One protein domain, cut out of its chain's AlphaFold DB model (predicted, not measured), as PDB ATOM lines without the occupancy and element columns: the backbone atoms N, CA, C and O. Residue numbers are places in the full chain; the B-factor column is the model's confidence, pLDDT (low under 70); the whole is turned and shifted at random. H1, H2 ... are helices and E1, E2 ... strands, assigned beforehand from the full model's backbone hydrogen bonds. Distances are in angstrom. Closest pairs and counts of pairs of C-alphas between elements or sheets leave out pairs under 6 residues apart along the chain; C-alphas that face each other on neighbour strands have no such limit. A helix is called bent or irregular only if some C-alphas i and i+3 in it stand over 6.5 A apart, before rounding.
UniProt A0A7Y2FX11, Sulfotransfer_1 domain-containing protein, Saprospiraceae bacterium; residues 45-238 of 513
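This is residues 45 to 238 of the 513 residues of the protein "Sulfotransfer_1 domain-containing protein" of Saprospiraceae bacterium (UniProt A0A7Y2FX11). What shape does the model have? At one end H1 and the arm H2a meet at a steep angle, and at the other a two-stranded ribbon, E1 and E2, has H3, H4 and H8b round it; the long, kinked arm H2b runs from one end to the other with H8a at its side. H5 folds back on H4 as a helical hairpin beyond the ribbon, residues 149 to 154 stick out, and H9 is a loose last helix that touches no other. What is it made of? The printed part has 194 residues with nine named helices and two named strands, in the order E1, H1, H2, E2, H3, H4, H5, H6, H7, H8, H9; the class is mostly helix, and the sheet, E1 then E2, is parallel. How large is it? It is compact, with a radius of gyration of the C-alphas of 18.5 A, and spans 49 by 40 by 35 A.

How do the strands pair, and what joins them? E1, residues 55 to 59, and E2, residues 126 to 130, are parallel neighbours at 23 degrees, with N 57 and O 127, 2.9 A, and N 59 and O 129, 2.8 A, within hydrogen-bond range. With H1, residues 62 to 76, and H2, residues 82 to 118, they form a strand-helix-strand unit, two parallel neighbour strands with helices between, and its crossover is right-handed. By its hydrogen bonds H2 was assigned as one helix, but it is bent, C-alphas 93 and 96 being 9.0 A apart, into H2a, residues 82 to 93, and H2b, residues 96 to 118, about perpendicular at 76 degrees. What touches H1? H1 is the hub, touching H2a with residues 70 to 75 alone, opposite ways at a steep tilt of 54 degrees, the closest C-alphas being those of Gly 74 and Ala 88, 4.3 A. It touches H2b, opposite ways at a steep tilt of 51 degrees, closest at the C-alphas of Leu 66 and Cys 100, 5.4 A, and H7, residues 195 to 198, with residues 63 to 67 alone. What follows E2? H3, residues 131 to 136, and H4, residues 138 to 146, touch only at the corner, closest at the C-alphas of Met 134 and Trp 141, 5.2 A. H4 and H5, residues 153 to 167, form a helical hairpin and touch, opposite ways at a steep tilt of 45 degrees, closest at the C-alphas of Phe 138 and Tyr 164, 6.5 A. H6, residues 175 to 179, touches no helix but is near H1, with 5 pairs of C-alphas within 10 A. What of the last helices and the helix backbones? H8, residues 201 to 221, was assigned as one helix by its hydrogen bonds but is bent, C-alphas 210 and 213 being 8.3 A apart, into H8a, residues 201 to 210, and H8b, residues 213 to 221; H8a touches H2b, the same way at a shallow tilt of 27 degrees, closest at the C-alphas of Asp 97 and Thr 203, 6.2 A. H9, residues 226 to 236, is close to H7 but not clearly touching it, the closest C-alphas being those of Glu 197 and Ala 236, 7.4 A. Every O i to N i+4 pair is within hydrogen-bond range in H1, H2a, H3, H4, H6, H8a, H8b and H9, while H2b has 15 of 19, H5 has 8 of 11, and H7 is too short for such a pair.

Where do the first and last elements lie? E1 begins at C-alpha 55, (459.206, 210.416, 415.644), and H9 ends at C-alpha 236, (460.771, 220.079, 447.395). How long are the longer elements? From first to last C-alpha H2b measures 30.4 A, H5 21.8 A, H1 19.8 A and H2a 16.6 A. Which are irregular? H2b is, with C-alphas 102 and 105 at 7.0 A and a kink of 45 degrees near residue 105, and so is H5, with C-alphas 162 and 165 at 7.1 A.

How far does it reach? The two C-alphas farthest apart, those of Glu 93 and Thr 152, are 52.5 A apart. Is it continuous? The printed part has no cut, and the link from H6 to H7, 15 residues, is long. Where is confidence low? The mean pLDDT of the printed part is 77.1, and residues 76 to 80, 121 to 124, 167 to 191 and 223 to 238 are under 70.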
ATOM      1  N   PHE A  45     457.779 221.350 417.750       82.69
ATOM      2  CA  PHE A  45     456.851 220.253 417.521       82.69
ATOM      3  C   PHE A  45     456.222 220.427 416.134       82.69
ATOM      4  O   PHE A  45     455.639 221.488 415.871       82.69
ATOM      5  N   PRO A  46     456.363 219.438 415.237       83.31
ATOM      6  CA  PRO A  46     455.789 219.520 413.906       83.31
ATOM      7  C   PRO A  46     454.263 219.482 414.010       83.31
ATOM      8  O   PRO A  46     453.721 218.930 414.965       83.31
ATOM      9  N   LYS A  47     453.567 220.095 413.049       83.19
ATOM     10  CA  LYS A  47     452.097 220.050 412.990       83.19
ATOM     11  C   LYS A  47     451.577 218.665 412.598       83.19
ATOM     12  O   LYS A  47     450.493 218.286 413.012       83.19
ATOM     13  N   GLU A  48     452.362 217.932 411.816       83.62
ATOM     14  CA  GLU A  48     452.035 216.612 411.282       83.62
ATOM     15  C   GLU A  48     453.267 215.707 411.368       83.62
ATOM     16  O   GLU A  48     454.402 216.190 411.412       83.62
ATOM     17  N   LEU A  49     453.053 214.391 411.405       84.25
ATOM     18  CA  LEU A  49     454.144 213.423 411.349       84.25
ATOM     19  C   LEU A  49     454.724 213.367 409.938       84.25
ATOM     20  O   LEU A  49     453.993 213.321 408.950       84.25
ATOM     21  N   THR A  50     456.048 213.319 409.848       82.31
ATOM     22  CA  THR A  50     456.740 213.149 408.573       82.31
ATOM     23  C   THR A  50     456.518 211.724 408.044       82.31
ATOM     24  O   THR A  50     456.910 210.770 408.724       82.31
ATOM     25  N   PRO A  51     455.925 211.537 406.847       80.69
ATOM     26  CA  PRO A  51     455.676 210.206 406.300       80.69
ATOM     27  C   PRO A  51     456.967 209.394 406.158       80.69
ATOM     28  O   PRO A  51     457.966 209.902 405.655       80.69
ATOM     29  N   GLY A  52     456.935 208.128 406.582       80.94
ATOM     30  CA  GLY A  52     458.092 207.227 406.522       80.94
ATOM     31  C   GLY A  52     459.107 207.402 407.657       80.94
ATOM     32  O   GLY A  52     460.040 206.610 407.748       80.94
ATOM     33  N   CYS A  53     458.919 208.376 408.550       85.31
ATOM     34  CA  CYS A  53     459.789 208.586 409.703       85.31
ATOM     35  C   CYS A  53     459.132 208.115 411.004       85.31
ATOM     36  O   CYS A  53     457.932 208.284 411.213       85.31
ATOM     37  N   PHE A  54     459.950 207.596 411.920       88.06
ATOM     38  CA  PHE A  54     459.551 207.377 413.306       88.06
ATOM     39  C   PHE A  54     459.944 208.588 414.160       88.06
ATOM     40  O   PHE A  54     461.107 208.989 414.177       88.06
ATOM     41  N   SER A  55     458.982 209.189 414.864       88.94
ATOM     42  CA  SER A  55     459.206 210.416 415.644       88.94
ATOM     43  C   SER A  55     459.284 210.152 417.147       88.94
ATOM     44  O   SER A  55     458.374 209.570 417.727       88.94
ATOM     45  N   ILE A  56     460.328 210.644 417.818       91.06
ATOM     46  CA  ILE A  56     460.451 210.575 419.283       91.06
ATOM     47  C   ILE A  56     460.214 211.969 419.872       91.06
ATOM     48  O   ILE A  56     461.001 212.890 419.649       91.06
ATOM     49  N   PHE A  57     459.147 212.130 420.656       90.75
ATOM     50  CA  PHE A  57     458.813 213.390 421.320       90.75
ATOM     51  C   PHE A  57     459.187 213.350 422.799       90.75
ATOM     52  O   PHE A  57     458.615 212.589 423.582       90.75
ATOM     53  N   LEU A  58     460.119 214.220 423.198       91.50
ATOM     54  CA  LEU A  58     460.489 214.409 424.599       91.50
ATOM     55  C   LEU A  58     459.591 215.459 425.261       91.50
ATOM     56  O   LEU A  58     459.756 216.660 425.045       91.50
ATOM     57  N   LEU A  59     458.664 215.006 426.100       90.31
ATOM     58  CA  LEU A  59     457.733 215.869 426.817       90.31
ATOM     59  C   LEU A  59     458.348 216.388 428.114       90.31
ATOM     60  O   LEU A  59     458.893 215.627 428.915       90.31
ATOM     61  N   ARG A  60     458.215 217.690 428.369       89.81
ATOM     62  CA  ARG A  60     458.633 218.323 429.626       89.81
ATOM     63  C   ARG A  60     457.442 219.023 430.261       89.81
ATOM     64  O   ARG A  60     456.538 219.476 429.576       89.81
ATOM     65  N   HIS A  61     457.439 219.142 431.582       90.88
ATOM     66  CA  HIS A  61     456.379 219.888 432.249       90.88
ATOM     67  C   HIS A  61     456.366 221.353 431.759       90.88
ATOM     68  O   HIS A  61     457.414 222.006 431.809       90.88
ATOM     69  N   PRO A  62     455.223 221.887 431.291       92.94
ATOM     70  CA  PRO A  62     455.178 223.180 430.607       92.94
ATOM     71  C   PRO A  62     455.616 224.335 431.515       92.94
ATOM     72  O   PRO A  62     456.386 225.190 431.088       92.94
ATOM     73  N   MET A  63     455.258 224.308 432.803       93.69
ATOM     74  CA  MET A  63     455.726 225.329 433.751       93.69
ATOM     75  C   MET A  63     457.246 225.279 433.983       93.69
ATOM     76  O   MET A  63     457.883 226.321 434.090       93.69
ATOM     77  N   ASP A  64     457.862 224.088 433.972       90.06
ATOM     78  CA  ASP A  64     459.325 223.975 434.082       90.06
ATOM     79  C   ASP A  64     460.023 224.504 432.821       90.06
ATOM     80  O   ASP A  64     461.174 224.941 432.882       90.06
ATOM     81  N   MET A  65     459.354 224.447 431.662       90.88
ATOM     82  CA  MET A  65     459.855 225.053 430.428       90.88
ATOM     83  C   MET A  65     459.803 226.576 430.492       90.88
ATOM     84  O   MET A  65     460.793 227.197 430.118       90.88
ATOM     85  N   LEU A  66     458.706 227.157 430.986       93.50
ATOM     86  CA  LEU A  66     458.549 228.610 431.131       93.50
ATOM     87  C   LEU A  66     459.589 229.190 432.095       93.50
ATOM     88  O   LEU A  66     460.325 230.106 431.736       93.50
ATOM     89  N   VAL A  67     459.756 228.568 433.264       90.88
ATOM     90  CA  VAL A  67     460.799 228.937 434.233       90.88
ATOM     91  C   VAL A  67     462.192 228.828 433.610       90.88
ATOM     92  O   VAL A  67     463.011 229.737 433.717       90.88
ATOM     93  N   SER A  68     462.469 227.736 432.893       87.50
ATOM     94  CA  SER A  68     463.742 227.572 432.183       87.50
ATOM     95  C   SER A  68     463.946 228.623 431.080       87.50
ATOM     96  O   SER A  68     465.090 228.997 430.816       87.50
ATOM     97  N   GLN A  69     462.888 229.061 430.396       88.56
ATOM     98  CA  GLN A  69     462.949 230.108 429.371       88.56
ATOM     99  C   GLN A  69     463.248 231.471 429.993       88.56
ATOM    100  O   GLN A  69     464.159 232.137 429.507       88.56
ATOM    101  N   TYR A  70     462.592 231.817 431.106       90.81
ATOM    102  CA  TYR A  70     462.834 233.055 431.853       90.81
ATOM    103  C   TYR A  70     464.322 233.242 432.161       90.81
ATOM    104  O   TYR A  70     464.934 234.228 431.758       90.81
ATOM    105  N   PHE A  71     464.954 232.241 432.786       84.88
ATOM    106  CA  PHE A  71     466.381 232.333 433.104       84.88
ATOM    107  C   PHE A  71     467.272 232.301 431.858       84.88
ATOM    108  O   PHE A  71     468.324 232.937 431.837       84.88
ATOM    109  N   SER A  72     466.865 231.574 430.812       80.56
ATOM    110  CA  SER A  72     467.632 231.511 429.567       80.56
ATOM    111  C   SER A  72     467.704 232.877 428.894       80.56
ATOM    112  O   SER A  72     468.798 233.325 428.565       80.56
ATOM    113  N   PHE A  73     466.557 233.523 428.697       83.81
ATOM    114  CA  PHE A  73     466.458 234.787 427.973       83.81
ATOM    115  C   PHE A  73     466.850 235.982 428.842       83.81
ATOM    116  O   PHE A  73     467.529 236.877 428.353       83.81
ATOM    117  N   GLY A  74     466.518 235.952 430.135       83.25
ATOM    118  CA  GLY A  74     466.862 237.023 431.063       83.25
ATOM    119  C   GLY A  74     468.337 237.050 431.473       83.25
ATOM    120  O   GLY A  74     468.866 238.131 431.680       83.25
ATOM    121  N   TYR A  75     469.031 235.907 431.607       77.44
ATOM    122  CA  TYR A  75     470.309 235.876 432.353       77.44
ATOM    123  C   TYR A  75     471.470 235.101 431.705       77.44
ATOM    124  O   TYR A  75     472.598 235.213 432.182       77.44
ATOM    125  N   MET A  76     471.251 234.277 430.671       61.84
ATOM    126  CA  MET A  76     472.253 233.268 430.273       61.84
ATOM    127  C   MET A  76     472.996 233.504 428.953       61.84
ATOM    128  O   MET A  76     474.052 232.896 428.750       61.84
ATOM    129  N   HIS A  77     472.463 234.286 428.019       59.66
ATOM    130  CA  HIS A  77     473.100 234.435 426.709       59.66
ATOM    131  C   HIS A  77     474.232 235.468 426.756       59.66
ATOM    132  O   HIS A  77     474.139 236.470 427.458       59.66
ATOM    133  N   LYS A  78     475.316 235.236 426.000       58.72
ATOM    134  CA  LYS A  78     476.213 236.333 425.620       58.72
ATOM    135  C   LYS A  78     475.360 237.295 424.798       58.72
ATOM    136  O   LYS A  78     474.939 236.937 423.705       58.72
ATOM    137  N   LEU A  79     475.026 238.441 425.376       64.75
ATOM    138  CA  LEU A  79     474.180 239.444 424.740       64.75
ATOM    139  C   LEU A  79     475.054 240.217 423.746       64.75
ATOM    140  O   LEU A  79     475.724 241.195 424.108       64.75
ATOM    141  N   GLU A  80     475.130 239.679 422.532       66.94
ATOM    142  CA  GLU A  80     476.003 240.163 421.461       66.94
ATOM    143  C   GLU A  80     475.395 241.380 420.756       66.94
ATOM    144  O   GLU A  80     476.145 242.264 420.347       66.94
ATOM    145  N   SER A  81     474.060 241.491 420.712       77.62
ATOM    146  CA  SER A  81     473.354 242.671 420.196       77.62
ATOM    147  C   SER A  81     472.706 243.519 421.298       77.62
ATOM    148  O   SER A  81     472.388 243.042 422.389       77.62
ATOM    149  N   GLU A  82     472.500 244.804 421.007       79.31
ATOM    150  CA  GLU A  82     471.803 245.750 421.890       79.31
ATOM    151  C   GLU A  82     470.332 245.362 422.105       79.31
ATOM    152  O   GLU A  82     469.838 245.397 423.231       79.31
ATOM    153  N   GLU A  83     469.673 244.866 421.059       79.19
ATOM    154  CA  GLU A  83     468.299 244.356 421.107       79.19
ATOM    155  C   GLU A  83     468.151 243.182 422.092       79.19
ATOM    156  O   GLU A  83     467.232 243.158 422.909       79.19
ATOM    157  N   GLN A  84     469.114 242.250 422.107       77.44
ATOM    158  CA  GLN A  84     469.134 241.148 423.075       77.44
ATOM    159  C   GLN A  84     469.297 241.648 424.515       77.44
ATOM    160  O   GLN A  84     468.715 241.070 425.432       77.44
ATOM    161  N   ARG A  85     470.075 242.718 424.731       80.00
ATOM    162  CA  ARG A  85     470.246 243.320 426.064       80.00
ATOM    163  C   ARG A  85     468.974 243.988 426.549       80.00
ATOM    164  O   ARG A  85     468.629 243.826 427.716       80.00
ATOM    165  N   LEU A  86     468.284 244.700 425.662       83.75
ATOM    166  CA  LEU A  86     467.024 245.351 425.986       83.75
ATOM    167  C   LEU A  86     465.943 244.316 426.317       83.75
ATOM    168  O   LEU A  86     465.295 244.428 427.353       83.75
ATOM    169  N   MET A  87     465.839 243.252 425.514       82.69
ATOM    170  CA  MET A  87     464.911 242.146 425.759       82.69
ATOM    171  C   MET A  87     465.211 241.414 427.076       82.69
ATOM    172  O   MET A  87     464.302 241.109 427.843       82.69
ATOM    173  N   ALA A  88     466.488 241.148 427.373       84.44
ATOM    174  CA  ALA A  88     466.877 240.534 428.640       84.44
ATOM    175  C   ALA A  88     466.499 241.420 429.835       84.44
ATOM    176  O   ALA A  88     465.992 240.910 430.832       84.44
ATOM    177  N   LYS A  89     466.700 242.738 429.722       86.44
ATOM    178  CA  LYS A  89     466.339 243.710 430.758       86.44
ATOM    179  C   LYS A  89     464.826 243.776 430.981       86.44
ATOM    180  O   LYS A  89     464.395 243.705 432.124       86.44
ATOM    181  N   GLU A  90     464.033 243.817 429.910       90.06
ATOM    182  CA  GLU A  90     462.565 243.783 429.991       90.06
ATOM    183  C   GLU A  90     462.076 242.524 430.729       90.06
ATOM    184  O   GLU A  90     461.247 242.606 431.634       90.06
ATOM    185  N   ILE A  91     462.641 241.357 430.400       89.25
ATOM    186  CA  ILE A  91     462.306 240.089 431.066       89.25
ATOM    187  C   ILE A  91     462.671 240.133 432.556       89.25
ATOM    188  O   ILE A  91     461.896 239.666 433.387       89.25
ATOM    189  N   GLN A  92     463.833 240.688 432.910       86.56
ATOM    190  CA  GLN A  92     464.260 240.820 434.307       86.56
ATOM    191  C   GLN A  92     463.350 241.756 435.114       86.56
ATOM    192  O   GLN A  92     463.072 241.465 436.276       86.56
ATOM    193  N   GLU A  93     462.895 242.857 434.512       91.94
ATOM    194  CA  GLU A  93     462.010 243.842 435.149       91.94
ATOM    195  C   GLU A  93     460.584 243.305 435.340       91.94
ATOM    196  O   GLU A  93     459.986 243.526 436.391       91.94
ATOM    197  N   MET A  94     460.073 242.543 434.367       92.62
ATOM    198  CA  MET A  94     458.772 241.861 434.426       92.62
ATOM    199  C   MET A  94     458.692 240.828 435.562       92.62
ATOM    200  O   MET A  94     457.639 240.586 436.149       92.62
ATOM    201  N   GLY A  95     459.820 240.199 435.893       91.00
ATOM    202  CA  GLY A  95     459.865 239.131 436.879       91.00
ATOM    203  C   GLY A  95     459.271 237.811 436.372       91.00
ATOM    204  O   GLY A  95     458.595 237.715 435.347       91.00
ATOM    205  N   ILE A  96     459.573 236.737 437.103       93.56
ATOM    206  CA  ILE A  96     459.352 235.365 436.631       93.56
ATOM    207  C   ILE A  96     457.875 234.981 436.484       93.56
ATOM    208  O   ILE A  96     457.529 234.273 435.539       93.56
ATOM    209  N   ASP A  97     457.010 235.434 437.391       96.19
ATOM    210  CA  ASP A  97     455.585 235.088 437.384       96.19
ATOM    211  C   ASP A  97     454.863 235.686 436.171       96.19
ATOM    212  O   ASP A  97     454.217 234.960 435.413       96.19
ATOM    213  N   GLU A  98     455.012 236.997 435.961       96.44
ATOM    214  CA  GLU A  98     454.373 237.719 434.859       96.44
ATOM    215  C   GLU A  98     454.893 237.226 433.506       96.44
ATOM    216  O   GLU A  98     454.096 236.934 432.609       96.44
ATOM    217  N   PHE A  99     456.205 236.991 433.394       96.44
ATOM    218  CA  PHE A  99     456.796 236.381 432.206       96.44
ATOM    219  C   PHE A  99     456.180 235.012 431.903       96.44
ATOM    220  O   PHE A  99     455.774 234.744 430.771       96.44
ATOM    221  N   CYS A 100     456.079 234.131 432.904       96.56
ATOM    222  CA  CYS A 100     455.523 232.796 432.690       96.56
ATOM    223  C   CYS A 100     454.057 232.855 432.244       96.56
ATOM    224  O   CYS A 100     453.662 232.059 431.395       96.56
ATOM    225  N   ILE A 101     453.259 233.786 432.776       97.06
ATOM    226  CA  ILE A 101     451.866 233.985 432.353       97.06
ATOM    227  C   ILE A 101     451.805 234.490 430.905       97.06
ATOM    228  O   ILE A 101     451.048 233.929 430.110       97.06
ATOM    229  N   ARG A 102     452.623 235.489 430.547       96.19
ATOM    230  CA  ARG A 102     452.680 236.078 429.198       96.19
ATOM    231  C   ARG A 102     453.051 235.050 428.130       96.19
ATOM    232  O   ARG A 102     452.381 234.943 427.107       96.19
ATOM    233  N   GLU A 103     454.094 234.262 428.377       95.88
ATOM    234  CA  GLU A 103     454.611 233.281 427.412       95.88
ATOM    235  C   GLU A 103     453.779 231.986 427.348       95.88
ATOM    236  O   GLU A 103     453.996 231.128 426.481       95.88
ATOM    237  N   ALA A 104     452.813 231.810 428.256       96.19
ATOM    238  CA  ALA A 104     452.062 230.568 428.368       96.19
ATOM    239  C   ALA A 104     451.255 230.237 427.103       96.19
ATOM    240  O   ALA A 104     451.145 229.064 426.744       96.19
ATOM    241  N   ASP A 105     450.708 231.241 426.412       94.19
ATOM    242  CA  ASP A 105     449.892 231.030 425.208       94.19
ATOM    243  C   ASP A 105     450.706 230.561 424.003       94.19
ATOM    244  O   ASP A 105     450.277 229.659 423.274       94.19
ATOM    245  N   ASP A 106     451.910 231.104 423.818       91.50
ATOM    246  CA  ASP A 106     452.821 230.617 422.785       91.50
ATOM    247  C   ASP A 106     453.248 229.167 423.062       91.50
ATOM    248  O   ASP A 106     453.233 228.318 422.162       91.50
ATOM    249  N   LEU A 107     453.582 228.849 424.317       92.06
ATOM    250  CA  LEU A 107     453.943 227.484 424.688       92.06
ATOM    251  C   LEU A 107     452.763 226.516 424.516       92.06
ATOM    252  O   LEU A 107     452.951 225.413 423.999       92.06
ATOM    253  N   LEU A 108     451.549 226.925 424.895       91.44
ATOM    254  CA  LEU A 108     450.338 226.124 424.716       91.44
ATOM    255  C   LEU A 108     450.100 225.811 423.238       91.44
ATOM    256  O   LEU A 108     449.844 224.659 422.893       91.44
ATOM    257  N   ARG A 109     450.242 226.807 422.356       89.75
ATOM    258  CA  ARG A 109     450.119 226.616 420.904       89.75
ATOM    259  C   ARG A 109     451.099 225.566 420.380       89.75
ATOM    260  O   ARG A 109     450.709 224.748 419.556       89.75
ATOM    261  N   ARG A 110     452.339 225.545 420.875       86.31
ATOM    262  CA  ARG A 110     453.335 224.526 420.497       86.31
ATOM    263  C   ARG A 110     452.942 223.123 420.963       86.31
ATOM    264  O   ARG A 110     453.146 222.165 420.226       86.31
ATOM    265  N   TYR A 111     452.370 222.997 422.160       88.56
ATOM    266  CA  TYR A 111     451.913 221.709 422.688       88.56
ATOM    267  C   TYR A 111     450.640 221.177 422.026       88.56
ATOM    268  O   TYR A 111     450.464 219.962 421.999       88.56
ATOM    269  N   ARG A 112     449.774 222.045 421.481       86.50
ATOM    270  CA  ARG A 112     448.571 221.607 420.748       86.50
ATOM    271  C   ARG A 112     448.914 220.647 419.614       86.50
ATOM    272  O   ARG A 112     448.310 219.590 419.552       86.50
ATOM    273  N   ASN A 113     449.976 220.923 418.859       85.38
ATOM    274  CA  ASN A 113     450.451 220.015 417.813       85.38
ATOM    275  C   ASN A 113     450.712 218.588 418.339       85.38
ATOM    276  O   ASN A 113     450.374 217.613 417.680       85.38
ATOM    277  N   ILE A 114     451.289 218.448 419.541       82.75
ATOM    278  CA  ILE A 114     451.511 217.127 420.148       82.75
ATOM    279  C   ILE A 114     450.197 216.503 420.598       82.75
ATOM    280  O   ILE A 114     450.034 215.303 420.435       82.75
ATOM    281  N   LEU A 115     449.293 217.280 421.204       82.75
ATOM    282  CA  LEU A 115     447.990 216.768 421.634       82.75
ATOM    283  C   LEU A 115     447.204 216.224 420.438       82.75
ATOM    284  O   LEU A 115     446.657 215.130 420.530       82.75
ATOM    285  N   ASP A 116     447.230 216.947 419.319       83.38
ATOM    286  CA  ASP A 116     446.585 216.544 418.073       83.38
ATOM    287  C   ASP A 116     447.224 215.257 417.529       83.38
ATOM    288  O   ASP A 116     446.514 214.302 417.236       83.38
ATOM    289  N   ILE A 117     448.563 215.170 417.490       81.12
ATOM    290  CA  ILE A 117     449.294 213.952 417.089       81.12
ATOM    291  C   ILE A 117     448.992 212.771 418.028       81.12
ATOM    292  O   ILE A 117     448.769 211.652 417.572       81.12
ATOM    293  N   ALA A 118     448.971 213.007 419.339       75.81
ATOM    294  CA  ALA A 118     448.742 211.984 420.355       75.81
ATOM    295  C   ALA A 118     447.299 211.458 420.360       75.81
ATOM    296  O   ALA A 118     447.066 210.353 420.852       75.81
ATOM    297  N   ALA A 119     446.347 212.225 419.821       76.00
ATOM    298  CA  ALA A 119     444.959 211.808 419.664       76.00
ATOM    299  C   ALA A 119     444.753 210.795 418.520       76.00
ATOM    300  O   ALA A 119     443.724 210.122 418.495       76.00
ATOM    301  N   TYR A 120     445.711 210.639 417.595       70.31
ATOM    302  CA  TYR A 120     445.621 209.639 416.526       70.31
ATOM    303  C   TYR A 120     445.909 208.218 417.042       70.31
ATOM    304  O   TYR A 120     446.876 207.966 417.759       70.31
ATOM    305  N   GLU A 121     445.099 207.246 416.609       51.16
ATOM    306  CA  GLU A 121     445.163 205.854 417.086       51.16
ATOM    307  C   GLU A 121     446.376 205.056 416.569       51.16
ATOM    308  O   GLU A 121     446.738 204.023 417.141       51.16
ATOM    309  N   ASN A 122     447.060 205.525 415.518       58.41
ATOM    310  CA  ASN A 122     448.185 204.802 414.922       58.41
ATOM    311  C   ASN A 122     449.514 205.067 415.659       58.41
ATOM    312  O   ASN A 122     450.417 205.736 415.156       58.41
ATOM    313  N   LYS A 123     449.647 204.478 416.853       62.94
ATOM    314  CA  LYS A 123     450.822 204.567 417.749       62.94
ATOM    315  C   LYS A 123     452.142 204.022 417.167       62.94
ATOM    316  O   LYS A 123     453.138 203.982 417.878       62.94
ATOM    317  N   LYS A 124     452.179 203.566 415.909       69.56
ATOM    318  CA  LYS A 124     453.364 202.927 415.302       69.56
ATOM    319  C   LYS A 124     454.366 203.907 414.684       69.56
ATOM    320  O   LYS A 124     455.476 203.497 414.375       69.56
ATOM    321  N   GLN A 125     453.993 205.174 414.481       80.44
ATOM    322  CA  GLN A 125     454.850 206.174 413.815       80.44
ATOM    323  C   GLN A 125     455.527 207.157 414.778       80.44
ATOM    324  O   GLN A 125     456.332 207.987 414.355       80.44
ATOM    325  N   PHE A 126     455.221 207.087 416.074       87.75
ATOM    326  CA  PHE A 126     455.857 207.949 417.060       87.75
ATOM    327  C   PHE A 126     455.888 207.328 418.453       87.75
ATOM    328  O   PHE A 126     455.113 206.434 418.782       87.75
ATOM    329  N   MET A 127     456.751 207.881 419.300       88.19
ATOM    330  CA  MET A 127     456.825 207.579 420.719       88.19
ATOM    331  C   MET A 127     456.867 208.862 421.537       88.19
ATOM    332  O   MET A 127     457.567 209.821 421.205       88.19
ATOM    333  N   LEU A 128     456.146 208.853 422.656       89.38
ATOM    334  CA  LEU A 128     456.261 209.870 423.689       89.38
ATOM    335  C   LEU A 128     457.196 209.361 424.787       89.38
ATOM    336  O   LEU A 128     457.001 208.274 425.336       89.38
ATOM    337  N   VAL A 129     458.193 210.170 425.127       91.12
ATOM    338  CA  VAL A 129     459.102 209.931 426.250       91.12
ATOM    339  C   VAL A 129     459.124 211.148 427.162       91.12
ATOM    340  O   VAL A 129     458.916 212.279 426.725       91.12
ATOM    341  N   SER A 130     459.361 210.936 428.451       88.62
ATOM    342  CA  SER A 130     459.343 212.016 429.434       88.62
ATOM    343  C   SER A 130     460.746 212.542 429.717       88.62
ATOM    344  O   SER A 130     461.673 211.781 429.986       88.62
ATOM    345  N   TYR A 131     460.885 213.866 429.762       88.88
ATOM    346  CA  TYR A 131     462.068 214.535 430.302       88.88
ATOM    347  C   TYR A 131     462.325 214.138 431.761       88.88
ATOM    348  O   TYR A 131     463.471 214.130 432.201       88.88
ATOM    349  N   TYR A 132     461.270 213.793 432.512       84.38
ATOM    350  CA  TYR A 132     461.416 213.327 433.890       84.38
ATOM    351  C   TYR A 132     462.153 211.996 433.929       84.38
ATOM    352  O   TYR A 132     463.092 211.878 434.706       84.38
ATOM    353  N   ASP A 133     461.780 211.039 433.082       83.38
ATOM    354  CA  ASP A 133     462.451 209.741 433.040       83.38
ATOM    355  C   ASP A 133     463.879 209.890 432.525       83.38
ATOM    356  O   ASP A 133     464.792 209.362 433.141       83.38
ATOM    357  N   MET A 134     464.113 210.732 431.511       88.56
ATOM    358  CA  MET A 134     465.472 211.025 431.037       88.56
ATOM    359  C   MET A 134     466.395 211.514 432.166       88.56
ATOM    360  O   MET A 134     467.559 211.139 432.215       88.56
ATOM    361  N   VAL A 135     465.885 212.347 433.079       81.50
ATOM    362  CA  VAL A 135     466.685 212.936 434.167       81.50
ATOM    363  C   VAL A 135     466.719 212.063 435.426       81.50
ATOM    364  O   VAL A 135     467.740 212.020 436.108       81.50
ATOM    365  N   LEU A 136     465.612 211.411 435.785       75.12
ATOM    366  CA  LEU A 136     465.442 210.723 437.073       75.12
ATOM    367  C   LEU A 136     465.581 209.200 436.971       75.12
ATOM    368  O   LEU A 136     465.966 208.564 437.952       75.12
ATOM    369  N   ASN A 137     465.275 208.629 435.807       77.88
ATOM    370  CA  ASN A 137     465.233 207.195 435.528       77.88
ATOM    371  C   ASN A 137     465.893 206.915 434.164       77.88
ATOM    372  O   ASN A 137     465.272 206.333 433.276       77.88
ATOM    373  N   PHE A 138     467.133 207.390 433.984       85.12
ATOM    374  CA  PHE A 138     467.781 207.413 432.669       85.12
ATOM    375  C   PHE A 138     467.811 206.043 431.988       85.12
ATOM    376  O   PHE A 138     467.578 205.994 430.791       85.12
ATOM    377  N   GLN A 139     468.015 204.954 432.736       82.12
ATOM    378  CA  GLN A 139     467.979 203.590 432.197       82.12
ATOM    379  C   GLN A 139     466.636 203.271 431.527       82.12
ATOM    380  O   GLN A 139     466.609 202.969 430.344       82.12
ATOM    381  N   ILE A 140     465.516 203.477 432.228       84.38
ATOM    382  CA  ILE A 140     464.163 203.274 431.680       84.38
ATOM    383  C   ILE A 140     463.952 204.120 430.420       84.38
ATOM    384  O   ILE A 140     463.444 203.644 429.405       84.38
ATOM    385  N   TRP A 141     464.348 205.394 430.474       91.88
ATOM    386  CA  TRP A 141     464.237 206.281 429.319       91.88
ATOM    387  C   TRP A 141     465.096 205.805 428.142       91.88
ATOM    388  O   TRP A 141     464.624 205.815 427.007       91.88
ATOM    389  N   ASN A 142     466.331 205.388 428.416       92.31
ATOM    390  CA  ASN A 142     467.293 204.897 427.440       92.31
ATOM    391  C   ASN A 142     466.764 203.632 426.769       92.31
ATOM    392  O   ASN A 142     466.654 203.608 425.551       92.31
ATOM    393  N   ASP A 143     466.330 202.643 427.544       89.69
ATOM    394  CA  ASP A 143     465.814 201.373 427.033       89.69
ATOM    395  C   ASP A 143     464.583 201.597 426.151       89.69
ATOM    396  O   ASP A 143     464.483 201.055 425.052       89.69
ATOM    397  N   LYS A 144     463.681 202.487 426.581       90.00
ATOM    398  CA  LYS A 144     462.486 202.868 425.820       90.00
ATOM    399  C   LYS A 144     462.816 203.588 424.511       90.00
ATOM    400  O   LYS A 144     462.162 203.355 423.500       90.00
ATOM    401  N   VAL A 145     463.812 204.473 424.506       93.56
ATOM    402  CA  VAL A 145     464.269 205.141 423.278       93.56
ATOM    403  C   VAL A 145     464.942 204.133 422.347       93.56
ATOM    404  O   VAL A 145     464.588 204.067 421.167       93.56
ATOM    405  N   LEU A 146     465.868 203.331 422.878       94.12
ATOM    406  CA  LEU A 146     466.679 202.380 422.123       94.12
ATOM    407  C   LEU A 146     465.886 201.173 421.610       94.12
ATOM    408  O   LEU A 146     466.304 200.569 420.629       94.12
ATOM    409  N   SER A 147     464.708 200.871 422.168       89.75
ATOM    410  CA  SER A 147     463.844 199.780 421.686       89.75
ATOM    411  C   SER A 147     463.354 199.951 420.242       89.75
ATOM    412  O   SER A 147     462.792 199.017 419.679       89.75
ATOM    413  N   ASN A 148     463.502 201.144 419.654       87.06
ATOM    414  CA  ASN A 148     463.126 201.434 418.263       87.06
ATOM    415  C   ASN A 148     464.321 201.396 417.303       87.06
ATOM    416  O   ASN A 148     464.172 201.737 416.130       87.06
ATOM    417  N   PHE A 149     465.501 201.024 417.795       89.81
ATOM    418  CA  PHE A 149     466.720 200.917 417.010       89.81
ATOM    419  C   PHE A 149     467.200 199.465 416.994       89.81
ATOM    420  O   PHE A 149     467.085 198.748 417.988       89.81
ATOM    421  N   ASP A 150     467.750 199.042 415.859       90.00
ATOM    422  CA  ASP A 150     468.319 197.706 415.676       90.00
ATOM    423  C   ASP A 150     469.746 197.665 416.245       90.00
ATOM    424  O   ASP A 150     470.733 197.771 415.521       90.00
ATOM    425  N   LEU A 151     469.834 197.649 417.578       90.69
ATOM    426  CA  LEU A 151     471.079 197.634 418.348       90.69
ATOM    427  C   LEU A 151     471.201 196.325 419.132       90.69
ATOM    428  O   LEU A 151     470.218 195.867 419.729       90.69
ATOM    429  N   THR A 152     472.415 195.773 419.207       91.62
ATOM    430  CA  THR A 152     472.716 194.664 420.123       91.62
ATOM    431  C   THR A 152     472.665 195.139 421.573       91.62
ATOM    432  O   THR A 152     472.754 196.339 421.856       91.62
ATOM    433  N   ASP A 153     472.527 194.208 422.515       86.69
ATOM    434  CA  ASP A 153     472.506 194.565 423.934       86.69
ATOM    435  C   ASP A 153     473.847 195.172 424.379       86.69
ATOM    436  O   ASP A 153     473.839 196.174 425.091       86.69
ATOM    437  N   GLU A 154     474.986 194.713 423.836       85.12
ATOM    438  CA  GLU A 154     476.281 195.346 424.130       85.12
ATOM    439  C   GLU A 154     476.348 196.803 423.643       85.12
ATOM    440  O   GLU A 154     476.933 197.663 424.304       85.12
ATOM    441  N   GLN A 155     475.743 197.112 422.489       87.44
ATOM    442  CA  GLN A 155     475.689 198.486 421.985       87.44
ATOM    443  C   GLN A 155     474.796 199.374 422.861       87.44
ATOM    444  O   GLN A 155     475.146 200.529 423.111       87.44
ATOM    445  N   LYS A 156     473.661 198.852 423.346       87.81
ATOM    446  CA  LYS A 156     472.767 199.579 424.265       87.81
ATOM    447  C   LYS A 156     473.456 199.876 425.595       87.81
ATOM    448  O   LYS A 156     473.362 201.011 426.068       87.81
ATOM    449  N   ASP A 157     474.190 198.909 426.140       81.31
ATOM    450  CA  ASP A 157     474.965 199.072 427.373       81.31
ATOM    451  C   ASP A 157     476.050 200.141 427.209       81.31
ATOM    452  O   ASP A 157     476.200 201.026 428.051       81.31
ATOM    453  N   LEU A 158     476.759 200.137 426.077       83.88
ATOM    454  CA  LEU A 158     477.783 201.141 425.792       83.88
ATOM    455  C   LEU A 158     477.198 202.560 425.675       83.88
ATOM    456  O   LEU A 158     477.786 203.516 426.183       83.88
ATOM    457  N   ILE A 159     476.029 202.706 425.041       87.62
ATOM    458  CA  ILE A 159     475.300 203.983 424.989       87.62
ATOM    459  C   ILE A 159     474.888 204.423 426.400       87.62
ATOM    460  O   ILE A 159     475.013 205.602 426.741       87.62
ATOM    461  N   TYR A 160     474.408 203.499 427.234       87.62
ATOM    462  CA  TYR A 160     474.039 203.808 428.610       87.62
ATOM    463  C   TYR A 160     475.245 204.314 429.416       87.62
ATOM    464  O   TYR A 160     475.173 205.402 429.993       87.62
ATOM    465  N   GLU A 161     476.365 203.589 429.399       81.81
ATOM    466  CA  GLU A 161     477.578 203.934 430.152       81.81
ATOM    467  C   GLU A 161     478.165 205.299 429.749       81.81
ATOM    468  O   GLU A 161     478.555 206.092 430.611       81.81
ATOM    469  N   GLU A 162     478.151 205.632 428.453       87.00
ATOM    470  CA  GLU A 162     478.643 206.923 427.952       87.00
ATOM    471  C   GLU A 162     477.805 208.107 428.474       87.00
ATOM    472  O   GLU A 162     478.331 209.176 428.809       87.00
ATOM    473  N   PHE A 163     476.482 207.936 428.575       85.44
ATOM    474  CA  PHE A 163     475.566 209.054 428.811       85.44
ATOM    475  C   PHE A 163     474.958 209.118 430.217       85.44
ATOM    476  O   PHE A 163     474.535 210.211 430.614       85.44
ATOM    477  N   TYR A 164     474.956 208.043 431.018       79.06
ATOM    478  CA  TYR A 164     474.288 208.054 432.333       79.06
ATOM    479  C   TYR A 164     474.888 209.092 433.294       79.06
ATOM    480  O   TYR A 164     474.176 209.732 434.076       79.06
ATOM    481  N   HIS A 165     476.200 209.322 433.184       72.44
ATOM    482  CA  HIS A 165     476.943 210.285 433.990       72.44
ATOM    483  C   HIS A 165     476.517 211.745 433.770       72.44
ATOM    484  O   HIS A 165     476.706 212.587 434.656       72.44
ATOM    485  N   GLN A 166     475.916 212.071 432.618       70.50
ATOM    486  CA  GLN A 166     475.488 213.437 432.280       70.50
ATOM    487  C   GLN A 166     474.436 213.979 433.255       70.50
ATOM    488  O   GLN A 166     474.290 215.199 433.398       70.50
ATOM    489  N   PHE A 167     473.739 213.080 433.951       63.12
ATOM    490  CA  PHE A 167     472.657 213.403 434.869       63.12
ATOM    491  C   PHE A 167     472.991 213.148 436.349       63.12
ATOM    492  O   PHE A 167     472.191 213.491 437.217       63.12
ATOM    493  N   SER A 168     474.186 212.626 436.660       49.59
ATOM    494  CA  SER A 168     474.588 212.228 438.022       49.59
ATOM    495  C   SER A 168     475.272 213.334 438.848       49.59
ATOM    496  O   SER A 168     475.316 213.223 440.071       49.59
ATOM    497  N   ASP A 169     475.780 214.400 438.213       47.91
ATOM    498  CA  ASP A 169     476.606 215.454 438.839       47.91
ATOM    499  C   ASP A 169     476.183 216.874 438.390       47.91
ATOM    500  O   ASP A 169     476.814 217.495 437.522       47.91
ATOM    501  N   VAL A 170     475.105 217.419 438.964       48.53
ATOM    502  CA  VAL A 170     474.684 218.808 438.697       48.53
ATOM    503  C   VAL A 170     474.551 219.585 440.006       48.53
ATOM    504  O   VAL A 170     473.537 219.474 440.692       48.53
ATOM    505  N   ASP A 171     475.583 220.365 440.335       41.09
ATOM    506  CA  ASP A 171     475.536 221.394 441.380       41.09
ATOM    507  C   ASP A 171     474.752 222.620 440.876       41.09
ATOM    508  O   ASP A 171     474.967 223.087 439.753       41.09
ATOM    509  N   GLU A 172     473.843 223.142 441.704       50.31
ATOM    510  CA  GLU A 172     473.066 224.360 441.438       50.31
ATOM    511  C   GLU A 172     473.894 225.619 441.758       50.31
ATOM    512  O   GLU A 172     474.588 225.656 442.773       50.31
ATOM    513  N   LEU A 173     473.803 226.659 440.919       45.03
ATOM    514  CA  LEU A 173     474.335 228.001 441.205       45.03
ATOM    515  C   LEU A 173     473.182 228.958 441.526       45.03
ATOM    516  O   LEU A 173     472.134 228.895 440.877       45.03
ATOM    517  N   SER A 174     473.375 229.855 442.494       45.97
ATOM    518  CA  SER A 174     472.386 230.881 442.844       45.97
ATOM    519  C   SER A 174     472.395 232.064 441.855       45.97
ATOM    520  O   SER A 174     473.413 232.316 441.202       45.97
ATOM    521  N   PRO A 175     471.291 232.831 441.730       42.12
ATOM    522  CA  PRO A 175     471.240 234.049 440.913       42.12
ATOM    523  C   PRO A 175     472.353 235.062 441.231       42.12
ATOM    524  O   PRO A 175     472.888 235.698 440.323       42.12
ATOM    525  N   GLU A 176     472.768 235.170 442.497       48.16
ATOM    526  CA  GLU A 176     473.876 236.036 442.919       48.16
ATOM    527  C   GLU A 176     475.238 235.531 442.411       48.16
ATOM    528  O   GLU A 176     476.092 236.325 442.012       48.16
ATOM    529  N   GLU A 177     475.448 234.212 442.362       46.31
ATOM    530  CA  GLU A 177     476.674 233.598 441.830       46.31
ATOM    531  C   GLU A 177     476.789 233.741 440.304       46.31
ATOM    532  O   GLU A 177     477.902 233.826 439.771       46.31
ATOM    533  N   ILE A 178     475.644 233.810 439.616       45.78
ATOM    534  CA  ILE A 178     475.533 234.078 438.176       45.78
ATOM    535  C   ILE A 178     475.911 235.532 437.878       45.78
ATOM    536  O   ILE A 178     476.750 235.778 437.009       45.78
ATOM    537  N   MET A 179     475.365 236.486 438.639       45.31
ATOM    538  CA  MET A 179     475.697 237.910 438.504       45.31
ATOM    539  C   MET A 179     477.152 238.219 438.892       45.31
ATOM    540  O   MET A 179     477.765 239.115 438.317       45.31
ATOM    541  N   ALA A 180     477.746 237.438 439.800       53.12
ATOM    542  CA  ALA A 180     479.143 237.582 440.213       53.12
ATOM    543  C   ALA A 180     480.175 237.022 439.207       53.12
ATOM    544  O   ALA A 180     481.376 237.070 439.478       53.12
ATOM    545  N   GLY A 181     479.749 236.446 438.073       44.25
ATOM    546  CA  GLY A 181     480.643 236.010 436.990       44.25
ATOM    547  C   GLY A 181     481.611 234.867 437.342       44.25
ATOM    548  O   GLY A 181     482.557 234.609 436.594       44.25
ATOM    549  N   LYS A 182     481.403 234.155 438.461       43.75
ATOM    550  CA  LYS A 182     482.400 233.226 439.034       43.75
ATOM    551  C   LYS A 182     482.634 231.934 438.230       43.75
ATOM    552  O   LYS A 182     483.619 231.251 438.498       43.75
ATOM    553  N   LYS A 183     481.813 231.602 437.218       42.19
ATOM    554  CA  LYS A 183     482.069 230.510 436.245       42.19
ATOM    555  C   LYS A 183     481.450 230.809 434.868       42.19
ATOM    556  O   LYS A 183     480.276 231.134 434.768       42.19
ATOM    557  N   LYS A 184     482.209 230.593 433.782       36.66
ATOM    558  CA  LYS A 184     481.790 230.841 432.378       36.66
ATOM    559  C   LYS A 184     480.769 229.839 431.795       36.66
ATOM    560  O   LYS A 184     480.419 229.952 430.624       36.66
ATOM    561  N   ARG A 185     480.321 228.828 432.546       38.03
ATOM    562  CA  ARG A 185     479.376 227.806 432.059       38.03
ATOM    563  C   ARG A 185     478.342 227.483 433.136       38.03
ATOM    564  O   ARG A 185     478.618 226.735 434.066       38.03
ATOM    565  N   HIS A 186     477.159 228.063 432.988       40.88
ATOM    566  CA  HIS A 186     475.973 227.760 433.782       40.88
ATOM    567  C   HIS A 186     475.448 226.351 433.440       40.88
ATOM    568  O   HIS A 186     475.110 226.093 432.281       40.88
ATOM    569  N   LYS A 187     475.330 225.443 434.420       45.97
ATOM    570  CA  LYS A 187     474.489 224.236 434.303       45.97
ATOM    571  C   LYS A 187     473.154 224.535 435.000       45.97
ATOM    572  O   LYS A 187     473.135 224.885 436.171       45.97
ATOM    573  N   ARG A 188     472.048 224.474 434.247       54.56
ATOM    574  CA  ARG A 188     470.680 224.764 434.729       54.56
ATOM    575  C   ARG A 188     470.255 223.727 435.772       54.56
ATOM    576  O   ARG A 188     470.674 222.576 435.653       54.56
ATOM    577  N   LYS A 189     469.348 224.089 436.694       58.06
ATOM    578  CA  LYS A 189     468.587 223.092 437.464       58.06
ATOM    579  C   LYS A 189     467.857 222.206 436.461       58.06
ATOM    580  O   LYS A 189     466.966 222.639 435.732       58.06
ATOM    581  N   MET A 190     468.366 220.993 436.337       62.88
ATOM    582  CA  MET A 190     467.915 220.017 435.355       62.88
ATOM    583  C   MET A 190     466.768 219.174 435.913       62.88
ATOM    584  O   MET A 190     466.029 218.549 435.159       62.88
ATOM    585  N   TYR A 191     466.598 219.189 437.236       66.50
ATOM    586  CA  TYR A 191     465.560 218.440 437.914       66.50
ATOM    587  C   TYR A 191     464.177 219.039 437.650       66.50
ATOM    588  O   TYR A 191     464.007 220.259 437.731       66.50
ATOM    589  N   PRO A 192     463.183 218.196 437.350       74.75
ATOM    590  CA  PRO A 192     461.818 218.664 437.199       74.75
ATOM    591  C   PRO A 192     461.206 219.191 438.506       74.75
ATOM    592  O   PRO A 192     461.593 218.758 439.592       74.75
ATOM    593  N   GLY A 193     460.218 220.082 438.396       79.75
ATOM    594  CA  GLY A 193     459.526 220.692 439.540       79.75
ATOM    595  C   GLY A 193     460.060 222.061 439.974       79.75
ATOM    596  O   GLY A 193     459.660 222.554 441.024       79.75
ATOM    597  N   ASP A 194     460.924 222.696 439.181       79.69
ATOM    598  CA  ASP A 194     461.501 224.019 439.471       79.69
ATOM    599  C   ASP A 194     460.426 225.111 439.614       79.69
ATOM    600  O   ASP A 194     460.542 226.023 440.431       79.69
ATOM    601  N   HIS A 195     459.326 224.977 438.871       85.50
ATOM    602  CA  HIS A 195     458.183 225.883 438.973       85.50
ATOM    603  C   HIS A 195     457.531 225.923 440.359       85.50
ATOM    604  O   HIS A 195     456.993 226.960 440.724       85.50
ATOM    605  N   LEU A 196     457.603 224.844 441.147       83.12
ATOM    606  CA  LEU A 196     456.988 224.790 442.478       83.12
ATOM    607  C   LEU A 196     457.716 225.656 443.507       83.12
ATOM    608  O   LEU A 196     457.115 226.068 444.493       83.12
ATOM    609  N   GLU A 197     459.012 225.886 443.304       79.25
ATOM    610  CA  GLU A 197     459.836 226.700 444.201       79.25
ATOM    611  C   GLU A 197     459.887 228.163 443.758       79.25
ATOM    612  O   GLU A 197     460.060 229.052 444.589       79.25
ATOM    613  N   LYS A 198     459.786 228.409 442.447       84.56
ATOM    614  CA  LYS A 198     460.081 229.715 441.850       84.56
ATOM    615  C   LYS A 198     458.862 230.527 441.439       84.56
ATOM    616  O   LYS A 198     459.007 231.730 441.249       84.56
ATOM    617  N   LEU A 199     457.708 229.890 441.260       89.25
ATOM    618  CA  LEU A 199     456.463 230.581 440.942       89.25
ATOM    619  C   LEU A 199     455.600 230.715 442.188       89.25
ATOM    620  O   LEU A 199     455.592 229.842 443.060       89.25
ATOM    621  N   LYS A 200     454.827 231.795 442.242       93.69
ATOM    622  CA  LYS A 200     453.818 231.981 443.280       93.69
ATOM    623  C   LYS A 200     452.689 230.950 443.136       93.69
ATOM    624  O   LYS A 200     452.380 230.533 442.013       93.69
ATOM    625  N   PRO A 201     452.036 230.548 444.243       91.19
ATOM    626  CA  PRO A 201     450.906 229.621 444.202       91.19
ATOM    627  C   PRO A 201     449.796 230.044 443.229       91.19
ATOM    628  O   PRO A 201     449.274 229.204 442.497       91.19
ATOM    629  N   GLU A 202     449.485 231.339 443.160       94.31
ATOM    630  CA  GLU A 202     448.453 231.898 442.282       94.31
ATOM    631  C   GLU A 202     448.835 231.749 440.801       94.31
ATOM    632  O   GLU A 202     448.019 231.351 439.968       94.31
ATOM    633  N   THR A 203     450.108 231.993 440.471       95.25
ATOM    634  CA  THR A 203     450.661 231.780 439.127       95.25
ATOM    635  C   THR A 203     450.550 230.313 438.723       95.25
ATOM    636  O   THR A 203     450.096 229.994 437.623       95.25
ATOM    637  N   ILE A 204     450.929 229.401 439.625       92.88
ATOM    638  CA  ILE A 204     450.839 227.953 439.400       92.88
ATOM    639  C   ILE A 204     449.388 227.540 439.133       92.88
ATOM    640  O   ILE A 204     449.141 226.722 438.248       92.88
ATOM    641  N   GLU A 205     448.422 228.102 439.858       93.12
ATOM    642  CA  GLU A 205     447.002 227.819 439.648       93.12
ATOM    643  C   GLU A 205     446.524 228.253 438.253       93.12
ATOM    644  O   GLU A 205     445.902 227.459 437.538       93.12
ATOM    645  N   ILE A 206     446.868 229.473 437.824       96.31
ATOM    646  CA  ILE A 206     446.543 229.992 436.486       96.31
ATOM    647  C   ILE A 206     447.126 229.082 435.398       96.31
ATOM    648  O   ILE A 206     446.422 228.665 434.471       96.31
ATOM    649  N   LEU A 207     448.408 228.738 435.520       95.94
ATOM    650  CA  LEU A 207     449.103 227.908 434.539       95.94
ATOM    651  C   LEU A 207     448.586 226.462 434.539       95.94
ATOM    652  O   LEU A 207     448.462 225.870 433.468       95.94
ATOM    653  N   ASN A 208     448.215 225.901 435.692       93.06
ATOM    654  CA  ASN A 208     447.597 224.573 435.774       93.06
ATOM    655  C   ASN A 208     446.252 224.515 435.050       93.06
ATOM    656  O   ASN A 208     445.991 223.542 434.344       93.06
ATOM    657  N   ARG A 209     445.411 225.551 435.176       94.00
ATOM    658  CA  ARG A 209     444.149 225.625 434.421       94.00
ATOM    659  C   ARG A 209     444.410 225.641 432.914       94.00
ATOM    660  O   ARG A 209     443.722 224.949 432.170       94.00
ATOM    661  N   LYS A 210     445.430 226.384 432.470       95.25
ATOM    662  CA  LYS A 210     445.784 226.525 431.047       95.25
ATOM    663  C   LYS A 210     446.439 225.267 430.457       95.25
ATOM    664  O   LYS A 210     446.176 224.926 429.307       95.25
ATOM    665  N   PHE A 211     447.274 224.569 431.226       94.69
ATOM    666  CA  PHE A 211     448.047 223.409 430.765       94.69
ATOM    667  C   PHE A 211     447.505 222.050 431.231       94.69
ATOM    668  O   PHE A 211     448.189 221.043 431.049       94.69
ATOM    669  N   SER A 212     446.306 221.991 431.809       90.12
ATOM    670  CA  SER A 212     445.736 220.789 432.442       90.12
ATOM    671  C   SER A 212     445.875 219.515 431.595       90.12
ATOM    672  O   SER A 212     446.440 218.525 432.061       90.12
ATOM    673  N   HIS A 213     445.464 219.559 430.326       86.44
ATOM    674  CA  HIS A 213     445.556 218.430 429.390       86.44
ATOM    675  C   HIS A 213     447.002 217.994 429.108       86.44
ATOM    676  O   HIS A 213     447.294 216.806 428.991       86.44
ATOM    677  N   ILE A 214     447.936 218.944 429.047       88.50
ATOM    678  CA  ILE A 214     449.357 218.662 428.805       88.50
ATOM    679  C   ILE A 214     449.995 218.060 430.051       88.50
ATOM    680  O   ILE A 214     450.773 217.118 429.949       88.50
ATOM    681  N   VAL A 215     449.658 218.577 431.234       88.00
ATOM    682  CA  VAL A 215     450.126 218.025 432.511       88.00
ATOM    683  C   VAL A 215     449.636 216.586 432.673       88.00
ATOM    684  O   VAL A 215     450.421 215.721 433.060       88.00
ATOM    685  N   GLN A 216     448.380 216.306 432.316       86.06
ATOM    686  CA  GLN A 216     447.840 214.946 432.281       86.06
ATOM    687  C   GLN A 216     448.622 214.050 431.316       86.06
ATOM    688  O   GLN A 216     449.091 212.998 431.741       86.06
ATOM    689  N   LEU A 217     448.843 214.483 430.069       83.50
ATOM    690  CA  LEU A 217     449.618 213.717 429.085       83.50
ATOM    691  C   LEU A 217     451.050 213.443 429.571       83.50
ATOM    692  O   LEU A 217     451.530 212.314 429.526       83.50
ATOM    693  N   VAL A 218     451.728 214.462 430.100       83.88
ATOM    694  CA  VAL A 218     453.068 214.333 430.687       83.88
ATOM    695  C   VAL A 218     453.066 213.324 431.837       83.88
ATOM    696  O   VAL A 218     454.015 212.559 431.968       83.88
ATOM    697  N   ASN A 219     452.022 213.293 432.664       81.69
ATOM    698  CA  ASN A 219     451.904 212.336 433.764       81.69
ATOM    699  C   ASN A 219     451.544 210.916 433.306       81.69
ATOM    700  O   ASN A 219     451.963 209.972 433.965       81.69
ATOM    701  N   GLN A 220     450.821 210.755 432.195       80.50
ATOM    702  CA  GLN A 220     450.541 209.451 431.582       80.50
ATOM    703  C   GLN A 220     451.784 208.837 430.927       80.50
ATOM    704  O   GLN A 220     451.955 207.625 430.945       80.50
ATOM    705  N   VAL A 221     452.637 209.673 430.326       76.12
ATOM    706  CA  VAL A 221     453.853 209.232 429.619       76.12
ATOM    707  C   VAL A 221     454.999 208.914 430.579       76.12
ATOM    708  O   VAL A 221     455.865 208.108 430.236       76.12
ATOM    709  N   LYS A 222     455.010 209.540 431.761       76.00
ATOM    710  CA  LYS A 222     455.910 209.157 432.852       76.00
ATOM    711  C   LYS A 222     455.612 207.724 433.261       76.00
ATOM    712  O   LYS A 222     454.471 207.409 433.596       76.00
ATOM    713  N   GLU A 223     456.639 206.888 433.317       64.12
ATOM    714  CA  GLU A 223     456.477 205.607 433.992       64.12
ATOM    715  C   GLU A 223     456.267 205.859 435.488       64.12
ATOM    716  O   GLU A 223     457.025 206.586 436.143       64.12
ATOM    717  N   GLN A 224     455.166 205.331 436.024       49.22
ATOM    718  CA  GLN A 224     454.771 205.553 437.409       49.22
ATOM    719  C   GLN A 224     455.706 204.795 438.357       49.22
ATOM    720  O   GLN A 224     455.390 203.721 438.847       49.22
ATOM    721  N   ASN A 225     456.838 205.410 438.688       48.00
ATOM    722  CA  ASN A 225     457.511 205.183 439.962       48.00
ATOM    723  C   ASN A 225     456.954 206.199 440.971       48.00
ATOM    724  O   ASN A 225     457.596 207.196 441.328       48.00
ATOM    725  N   THR A 226     455.693 205.976 441.352       44.38
ATOM    726  CA  THR A 226     454.866 206.854 442.195       44.38
ATOM    727  C   THR A 226     455.580 207.225 443.498       44.38
ATOM    728  O   THR A 226     455.492 208.368 443.946       44.38
ATOM    729  N   ASP A 227     456.408 206.325 444.027       40.44
ATOM    730  CA  ASP A 227     457.156 206.540 445.263       40.44
ATOM    731  C   ASP A 227     458.319 207.518 445.093       40.44
ATOM    732  O   ASP A 227     458.516 208.391 445.932       40.44
ATOM    733  N   ARG A 228     459.057 207.478 443.979       39.16
ATOM    734  CA  ARG A 228     460.239 208.335 443.764       39.16
ATOM    735  C   ARG A 228     459.851 209.771 443.394       39.16
ATOM    736  O   ARG A 228     460.502 210.715 443.846       39.16
ATOM    737  N   VAL A 229     458.768 209.947 442.629       41.19
ATOM    738  CA  VAL A 229     458.231 211.262 442.228       41.19
ATOM    739  C   VAL A 229     457.500 211.940 443.390       41.19
ATOM    740  O   VAL A 229     457.780 213.107 443.662       41.19
ATOM    741  N   ASN A 230     456.662 211.224 444.150       40.56
ATOM    742  CA  ASN A 230     456.040 211.781 445.358       40.56
ATOM    743  C   ASN A 230     457.071 212.043 446.461       40.56
ATOM    744  O   ASN A 230     456.969 213.041 447.175       40.56
ATOM    745  N   LEU A 231     458.121 211.225 446.561       41.97
ATOM    746  CA  LEU A 231     459.248 211.483 447.451       41.97
ATOM    747  C   LEU A 231     460.035 212.731 447.015       41.97
ATOM    748  O   LEU A 231     460.424 213.511 447.871       41.97
ATOM    749  N   LEU A 232     460.248 212.982 445.719       41.62
ATOM    750  CA  LEU A 232     460.942 214.189 445.234       41.62
ATOM    751  C   LEU A 232     460.084 215.464 445.327       41.62
ATOM    752  O   LEU A 232     460.601 216.503 445.739       41.62
ATOM    753  N   LEU A 233     458.781 215.383 445.046       41.06
ATOM    754  CA  LEU A 233     457.830 216.491 445.210       41.06
ATOM    755  C   LEU A 233     457.577 216.816 446.694       41.06
ATOM    756  O   LEU A 233     457.488 217.985 447.069       41.06
ATOM    757  N   SER A 234     457.557 215.810 447.576       39.28
ATOM    758  CA  SER A 234     457.545 216.024 449.034       39.28
ATOM    759  C   SER A 234     458.898 216.505 449.572       39.28
ATOM    760  O   SER A 234     458.934 217.271 450.537       39.28
ATOM    761  N   LYS A 235     460.013 216.147 448.919       37.47
ATOM    762  CA  LYS A 235     461.356 216.688 449.189       37.47
ATOM    763  C   LYS A 235     461.501 218.154 448.760       37.47
ATOM    764  O   LYS A 235     462.221 218.864 449.452       37.47
ATOM    765  N   ALA A 236     460.805 218.642 447.728       39.03
ATOM    766  CA  ALA A 236     460.771 220.079 447.395       39.03
ATOM    767  C   ALA A 236     460.129 220.914 448.522       39.03
ATOM    768  O   ALA A 236     460.581 222.011 448.828       39.03
ATOM    769  N   ARG A 237     459.161 220.341 449.252       38.94
ATOM    770  CA  ARG A 237     458.587 220.952 450.466       38.94
ATOM    771  C   ARG A 237     459.470 220.828 451.721       38.94
ATOM    772  O   ARG A 237     459.139 221.435 452.735       38.94
ATOM    773  N   LYS A 238     460.559 220.041 451.705       36.66
ATOM    774  CA  LYS A 238     461.333 219.706 452.925       36.66
ATOM    775  C   LYS A 238     462.865 219.687 452.807       36.66
ATOM    776  O   LYS A 238     463.528 219.346 453.787       36.66
TER     777      LYS A 238